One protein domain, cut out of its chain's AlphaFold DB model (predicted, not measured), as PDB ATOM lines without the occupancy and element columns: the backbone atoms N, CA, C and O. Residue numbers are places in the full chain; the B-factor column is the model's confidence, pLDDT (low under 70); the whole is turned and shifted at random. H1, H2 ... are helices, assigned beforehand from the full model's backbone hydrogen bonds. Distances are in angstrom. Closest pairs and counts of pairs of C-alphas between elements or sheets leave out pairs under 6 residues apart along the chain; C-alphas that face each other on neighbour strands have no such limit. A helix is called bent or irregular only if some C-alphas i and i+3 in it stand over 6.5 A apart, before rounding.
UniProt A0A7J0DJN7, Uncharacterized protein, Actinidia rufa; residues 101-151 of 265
ATOM      1  N   ILE A 101     133.268   0.540  31.295       77.69
ATOM      2  CA  ILE A 101     132.123  -0.003  30.572       77.69
ATOM      3  C   ILE A 101     132.305  -1.511  30.439       77.69
ATOM      4  O   ILE A 101     133.393  -1.934  30.031       77.69
ATOM      5  N   PRO A 102     131.274  -2.309  30.767       80.75
ATOM      6  CA  PRO A 102     131.332  -3.747  30.628       80.75
ATOM      7  C   PRO A 102     131.616  -4.105  29.174       80.75
ATOM      8  O   PRO A 102     130.997  -3.576  28.244       80.75
ATOM      9  N   GLU A 103     132.592  -4.987  28.982       78.94
ATOM     10  CA  GLU A 103     132.925  -5.496  27.662       78.94
ATOM     11  C   GLU A 103     131.838  -6.481  27.225       78.94
ATOM     12  O   GLU A 103     131.529  -7.451  27.921       78.94
ATOM     13  N   PHE A 104     131.222  -6.197  26.082       80.75
ATOM     14  CA  PHE A 104     130.227  -7.073  25.484       80.75
ATOM     15  C   PHE A 104     130.935  -8.160  24.678       80.75
ATOM     16  O   PHE A 104     131.870  -7.874  23.927       80.75
ATOM     17  N   HIS A 105     130.491  -9.402  24.839       79.62
ATOM     18  CA  HIS A 105     131.053 -10.555  24.146       79.62
ATOM     19  C   HIS A 105     130.058 -10.974  23.053       79.62
ATOM     20  O   HIS A 105     128.887 -11.181  23.334       79.62
ATOM     21  N   GLU A 106     130.495 -11.072  21.800       66.25
ATOM     22  CA  GLU A 106     129.659 -11.135  20.577       66.25
ATOM     23  C   GLU A 106     128.786 -12.403  20.375       66.25
ATOM     24  O   GLU A 106     128.293 -12.645  19.279       66.25
ATOM     25  N   GLY A 107     128.556 -13.228  21.399       72.81
ATOM     26  CA  GLY A 107     127.825 -14.504  21.275       72.81
ATOM     27  C   GLY A 107     126.476 -14.556  21.987       72.81
ATOM     28  O   GLY A 107     125.943 -15.639  22.208       72.81
ATOM     29  N   LEU A 108     125.979 -13.410  22.436       59.97
ATOM     30  CA  LEU A 108     125.011 -13.353  23.516       59.97
ATOM     31  C   LEU A 108     123.582 -13.573  23.010       59.97
ATOM     32  O   LEU A 108     123.098 -12.902  22.096       59.97
ATOM     33  N   ALA A 109     122.912 -14.551  23.622       83.69
ATOM     34  CA  ALA A 109     121.485 -14.761  23.454       83.69
ATOM     35  C   ALA A 109     120.738 -13.474  23.839       83.69
ATOM     36  O   ALA A 109     121.263 -12.637  24.572       83.69
ATOM     37  N   THR A 110     119.484 -13.312  23.413       87.19
ATOM     38  CA  THR A 110     118.666 -12.124  23.731       87.19
ATOM     39  C   THR A 110     118.720 -11.737  25.215       87.19
ATOM     40  O   THR A 110     118.759 -10.555  25.544       87.19
ATOM     41  N   LYS A 111     118.790 -12.731  26.107       88.56
ATOM     42  CA  LYS A 111     118.935 -12.541  27.553       88.56
ATOM     43  C   LYS A 111     120.200 -11.774  27.937       88.56
ATOM     44  O   LYS A 111     120.145 -10.826  28.704       88.56
ATOM     45  N   ASP A 112     121.325 -12.177  27.388       88.62
ATOM     46  CA  ASP A 112     122.618 -11.624  27.739       88.62
ATOM     47  C   ASP A 112     122.802 -10.188  27.200       88.62
ATOM     48  O   ASP A 112     123.493  -9.363  27.801       88.62
ATOM     49  N   PHE A 113     122.150  -9.860  26.076       88.31
ATOM     50  CA  PHE A 113     122.043  -8.477  25.603       88.31
ATOM     51  C   PHE A 113     121.250  -7.607  26.583       88.31
ATOM     52  O   PHE A 113     121.694  -6.508  26.911       88.31
ATOM     53  N   LEU A 114     120.116  -8.101  27.086       92.69
ATOM     54  CA  LEU A 114     119.334  -7.396  28.105       92.69
ATOM     55  C   LEU A 114     120.136  -7.212  29.397       92.69
ATOM     56  O   LEU A 114     120.135  -6.120  29.958       92.69
ATOM     57  N   ASP A 115     120.883  -8.231  29.824       92.81
ATOM     58  CA  ASP A 115     121.772  -8.136  30.985       92.81
ATOM     59  C   ASP A 115     122.858  -7.057  30.781       92.81
ATOM     60  O   ASP A 115     123.175  -6.311  31.709       92.81
ATOM     61  N   TRP A 116     123.393  -6.909  29.561       93.25
ATOM     62  CA  TRP A 116     124.339  -5.836  29.229       93.25
ATOM     63  C   TRP A 116     123.698  -4.442  29.232       93.25
ATOM     64  O   TRP A 116     124.305  -3.506  29.756       93.25
ATOM     65  N   VAL A 117     122.489  -4.293  28.678       93.44
ATOM     66  CA  VAL A 117     121.748  -3.018  28.705       93.44
ATOM     67  C   VAL A 117     121.469  -2.602  30.148       93.44
ATOM     68  O   VAL A 117     121.814  -1.484  30.523       93.44
ATOM     69  N   ASN A 118     120.971  -3.517  30.982       94.31
ATOM     70  CA  ASN A 118     120.717  -3.256  32.402       94.31
ATOM     71  C   ASN A 118     122.001  -2.836  33.139       94.31
ATOM     72  O   ASN A 118     122.015  -1.846  33.863       94.31
ATOM     73  N   ALA A 119     123.122  -3.528  32.899       93.50
ATOM     74  CA  ALA A 119     124.404  -3.154  33.497       93.50
ATOM     75  C   ALA A 119     124.892  -1.766  33.039       93.50
ATOM     76  O   ALA A 119     125.529  -1.042  33.807       93.50
ATOM     77  N   MET A 120     124.621  -1.381  31.789       93.19
ATOM     78  CA  MET A 120     124.921  -0.040  31.284       93.19
ATOM     79  C   MET A 120     124.042   1.024  31.946       93.19
ATOM     80  O   MET A 120     124.575   2.062  32.336       93.19
ATOM     81  N   GLU A 121     122.744   0.770  32.104       94.31
ATOM     82  CA  GLU A 121     121.814   1.659  32.812       94.31
ATOM     83  C   GLU A 121     122.254   1.878  34.264       94.31
ATOM     84  O   GLU A 121     122.452   3.027  34.660       94.31
ATOM     85  N   ASP A 122     122.563   0.805  34.998       95.19
ATOM     86  CA  ASP A 122     123.069   0.868  36.377       95.19
ATOM     87  C   ASP A 122     124.333   1.737  36.489       95.19
ATOM     88  O   ASP A 122     124.501   2.538  37.413       95.19
ATOM     89  N   ILE A 123     125.260   1.600  35.534       92.88
ATOM     90  CA  ILE A 123     126.509   2.370  35.516       92.88
ATOM     91  C   ILE A 123     126.250   3.842  35.191       92.88
ATOM     92  O   ILE A 123     126.906   4.720  35.760       92.88
ATOM     93  N   LEU A 124     125.336   4.128  34.265       92.38
ATOM     94  CA  LEU A 124     124.983   5.493  33.880       92.38
ATOM     95  C   LEU A 124     124.229   6.206  35.006       92.38
ATOM     96  O   LEU A 124     124.538   7.367  35.284       92.38
ATOM     97  N   GLU A 125     123.331   5.506  35.698       93.69
ATOM     98  CA  GLU A 125     122.648   5.996  36.893       93.69
ATOM     99  C   GLU A 125     123.650   6.251  38.026       93.69
ATOM    100  O   GLU A 125     123.691   7.350  38.579       93.69
ATOM    101  N   PHE A 126     124.549   5.300  38.306       92.81
ATOM    102  CA  PHE A 126     125.595   5.457  39.323       92.81
ATOM    103  C   PHE A 126     126.532   6.644  39.045       92.81
ATOM    104  O   PHE A 126     127.082   7.252  39.965       92.81
ATOM    105  N   LYS A 127     126.750   6.974  37.769       91.44
ATOM    106  CA  LYS A 127     127.554   8.125  37.335       91.44
ATOM    107  C   LYS A 127     126.745   9.420  37.216       91.44
ATOM    108  O   LYS A 127     127.326  10.421  36.796       91.44
ATOM    109  N   GLU A 128     125.460   9.399  37.568       94.50
ATOM    110  CA  GLU A 128     124.520  10.520  37.451       94.50
ATOM    111  C   GLU A 128     124.527  11.130  36.037       94.50
ATOM    112  O   GLU A 128     124.509  12.349  35.839       94.50
ATOM    113  N   VAL A 129     124.610  10.273  35.013       89.69
ATOM    114  CA  VAL A 129     124.562  10.719  33.621       89.69
ATOM    115  C   VAL A 129     123.129  11.113  33.289       89.69
ATOM    116  O   VAL A 129     122.224  10.290  33.360       89.69
ATOM    117  N   PHE A 130     122.940  12.370  32.884       90.00
ATOM    118  CA  PHE A 130     121.651  12.884  32.423       90.00
ATOM    119  C   PHE A 130     121.052  12.025  31.303       90.00
ATOM    120  O   PHE A 130     121.769  11.622  30.383       90.00
ATOM    121  N   GLU A 131     119.741  11.796  31.371       89.12
ATOM    122  CA  GLU A 131     118.976  10.925  30.470       89.12
ATOM    123  C   GLU A 131     119.199  11.274  28.988       89.12
ATOM    124  O   GLU A 131     119.404  10.387  28.160       89.12
ATOM    125  N   GLU A 132     119.341  12.563  28.651       88.69
ATOM    126  CA  GLU A 132     119.581  13.011  27.271       88.69
ATOM    127  C   GLU A 132     120.946  12.572  26.709       88.69
ATOM    128  O   GLU A 132     121.177  12.620  25.500       88.69
ATOM    129  N   LYS A 133     121.877  12.157  27.575       88.50
ATOM    130  CA  LYS A 133     123.219  11.685  27.204       88.50
ATOM    131  C   LYS A 133     123.375  10.171  27.294       88.50
ATOM    132  O   LYS A 133     124.353   9.651  26.757       88.50
ATOM    133  N   GLN A 134     122.439   9.468  27.928       90.12
ATOM    134  CA  GLN A 134     122.518   8.020  28.108       90.12
ATOM    135  C   GLN A 134     122.392   7.281  26.769       90.12
ATOM    136  O   GLN A 134     123.279   6.504  26.412       90.12
ATOM    137  N   ALA A 135     121.363   7.599  25.977       87.81
ATOM    138  CA  ALA A 135     121.136   6.968  24.675       87.81
ATOM    139  C   ALA A 135     122.304   7.163  23.677       87.81
ATOM    140  O   ALA A 135     122.763   6.162  23.119       87.81
ATOM    141  N   PRO A 136     122.877   8.375  23.491       87.38
ATOM    142  CA  PRO A 136     124.076   8.555  22.668       87.38
ATOM    143  C   PRO A 136     125.269   7.696  23.112       87.38
ATOM    144  O   PRO A 136     125.991   7.159  22.271       87.38
ATOM    145  N   LEU A 137     125.491   7.556  24.425       87.06
ATOM    146  CA  LEU A 137     126.598   6.764  24.964       87.06
ATOM    147  C   LEU A 137     126.381   5.266  24.745       87.06
ATOM    148  O   LEU A 137     127.320   4.576  24.344       87.06
ATOM    149  N   MET A 138     125.160   4.770  24.964       86.75
ATOM    150  CA  MET A 138     124.805   3.378  24.686       86.75
ATOM    151  C   MET A 138     124.947   3.057  23.197       86.75
ATOM    152  O   MET A 138     125.615   2.084  22.850       86.75
ATOM    153  N   TYR A 139     124.430   3.920  22.316       86.69
ATOM    154  CA  TYR A 139     124.564   3.765  20.866       86.69
ATOM    155  C   TYR A 139     126.030   3.739  20.431       86.69
ATOM    156  O   TYR A 139     126.457   2.833  19.718       86.69
ATOM    157  N   GLN A 140     126.838   4.698  20.897       86.31
ATOM    158  CA  GLN A 140     128.261   4.745  20.565       86.31
ATOM    159  C   GLN A 140     128.972   3.451  20.983       86.31
ATOM    160  O   GLN A 140     129.889   2.994  20.300       86.31
ATOM    161  N   ARG A 141     128.577   2.853  22.111       84.56
ATOM    162  CA  ARG A 141     129.158   1.595  22.580       84.56
ATOM    163  C   ARG A 141     128.696   0.409  21.759       84.56
ATOM    164  O   ARG A 141     129.563  -0.342  21.330       84.56
ATOM    165  N   LEU A 142     127.405   0.305  21.469       85.56
ATOM    166  CA  LEU A 142     126.863  -0.736  20.601       85.56
ATOM    167  C   LEU A 142     127.530  -0.715  19.218       85.56
ATOM    168  O   LEU A 142     128.024  -1.731  18.744       85.56
ATOM    169  N   HIS A 143     127.665   0.470  18.628       80.69
ATOM    170  CA  HIS A 143     128.316   0.648  17.334       80.69
ATOM    171  C   HIS A 143     129.819   0.311  17.368       80.69
ATOM    172  O   HIS A 143     130.357  -0.277  16.435       80.69
ATOM    173  N   ASN A 144     130.527   0.638  18.457       78.75
ATOM    174  CA  ASN A 144     131.930   0.230  18.619       78.75
ATOM    175  C   ASN A 144     132.097  -1.287  18.780       78.75
ATOM    176  O   ASN A 144     133.176  -1.801  18.483       78.75
ATOM    177  N   LEU A 145     131.076  -1.985  19.280       75.94
ATOM    178  CA  LEU A 145     131.063  -3.443  19.331       75.94
ATOM    179  C   LEU A 145     130.879  -3.997  17.921       75.94
ATOM    180  O   LEU A 145     131.712  -4.774  17.483       75.94
ATOM    181  N   GLU A 146     129.915  -3.481  17.157       70.38
ATOM    182  CA  GLU A 146     129.699  -3.873  15.758       70.38
ATOM    183  C   GLU A 146     130.942  -3.654  14.874       70.38
ATOM    184  O   GLU A 146     131.287  -4.494  14.046       70.38
ATOM    185  N   GLN A 147     131.689  -2.566  15.085       66.00
ATOM    186  CA  GLN A 147     132.920  -2.306  14.329       66.00
ATOM    187  C   GLN A 147     134.094  -3.225  14.691       66.00
ATOM    188  O   GLN A 147     135.004  -3.386  13.877       66.00
ATOM    189  N   ARG A 148     134.105  -3.832  15.884       61.22
ATOM    190  CA  ARG A 148     135.113  -4.843  16.251       61.22
ATOM    191  C   ARG A 148     134.849  -6.191  15.573       61.22
ATOM    192  O   ARG A 148     135.811  -6.926  15.357       61.22
ATOM    193  N   VAL A 149     133.607  -6.446  15.153       54.91
ATOM    194  CA  VAL A 149     133.192  -7.652  14.415       54.91
ATOM    195  C   VAL A 149     133.814  -7.712  13.014       54.91
ATOM    196  O   VAL A 149     133.898  -8.790  12.429       54.91
ATOM    197  N   ILE A 150     134.279  -6.590  12.445       44.34
ATOM    198  CA  ILE A 150     134.880  -6.565  11.103       44.34
ATOM    199  C   ILE A 150     136.410  -6.617  11.232       44.34
ATOM    200  O   ILE A 150     137.035  -5.598  11.548       44.34
ATOM    201  N   PRO A 151     137.076  -7.754  10.948       44.66
ATOM    202  CA  PRO A 151     138.520  -7.747  10.809       44.66
ATOM    203  C   PRO A 151     138.855  -6.843   9.624       44.66
ATOM    204  O   PRO A 151     138.288  -6.997   8.541       44.66
TER     205      PRO A 151
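Overview. This is residues 101 to 151 of the 265 residues of an uncharacterized protein of Actinidia rufa (UniProt A0A7J0DJN7). The longest helix, H2, and the helix before it, H1, make an open V, meeting near the turn that joins them and spreading apart away from it. Residues 101 to 105 fold back along one side of the V's gap. The printed part has 51 residues, with two named helices, H1 then H2, and no named strand; the class is all helix. It is only just compact, close to loose, with a radius of gyration of the C-alphas of 11.5 A, and elongated, spanning 34 by 21 by 14 A.

Arrangement. H2, residues 131 to 148, only just touches H1, residues 110 to 126, with 3 pairs of C-alphas within 8 A. H2 touches H1 with residues 134 to 138 alone, and H1 touches H2 with residues 120 to 124 alone; the closest C-alphas of the two, those of Gln 134 and Leu 124, are 6.8 A apart. The helices run opposite ways at a steep tilt of 46 degrees. In H1 every O i to N i+4 pair is within hydrogen-bond range, in H2 12 of 14.

Along the chain. H2 is 26.7 A long and ends at C-alpha 148 (135.113, -4.843, 16.251). It is only just irregular: C-alphas 132 and 135 are 6.8 A apart. H1, 24.5 A long, begins at C-alpha 110 (118.666, -12.124, 23.731).

Size, cuts and confidence. The farthest C-alphas, of Glu 128 and Pro 151, are 35.2 A apart. The link from H1 to H2 is tight, and the printed part has no cut. The pLDDT is under 70 at residues 106, 108 and 147 to 151.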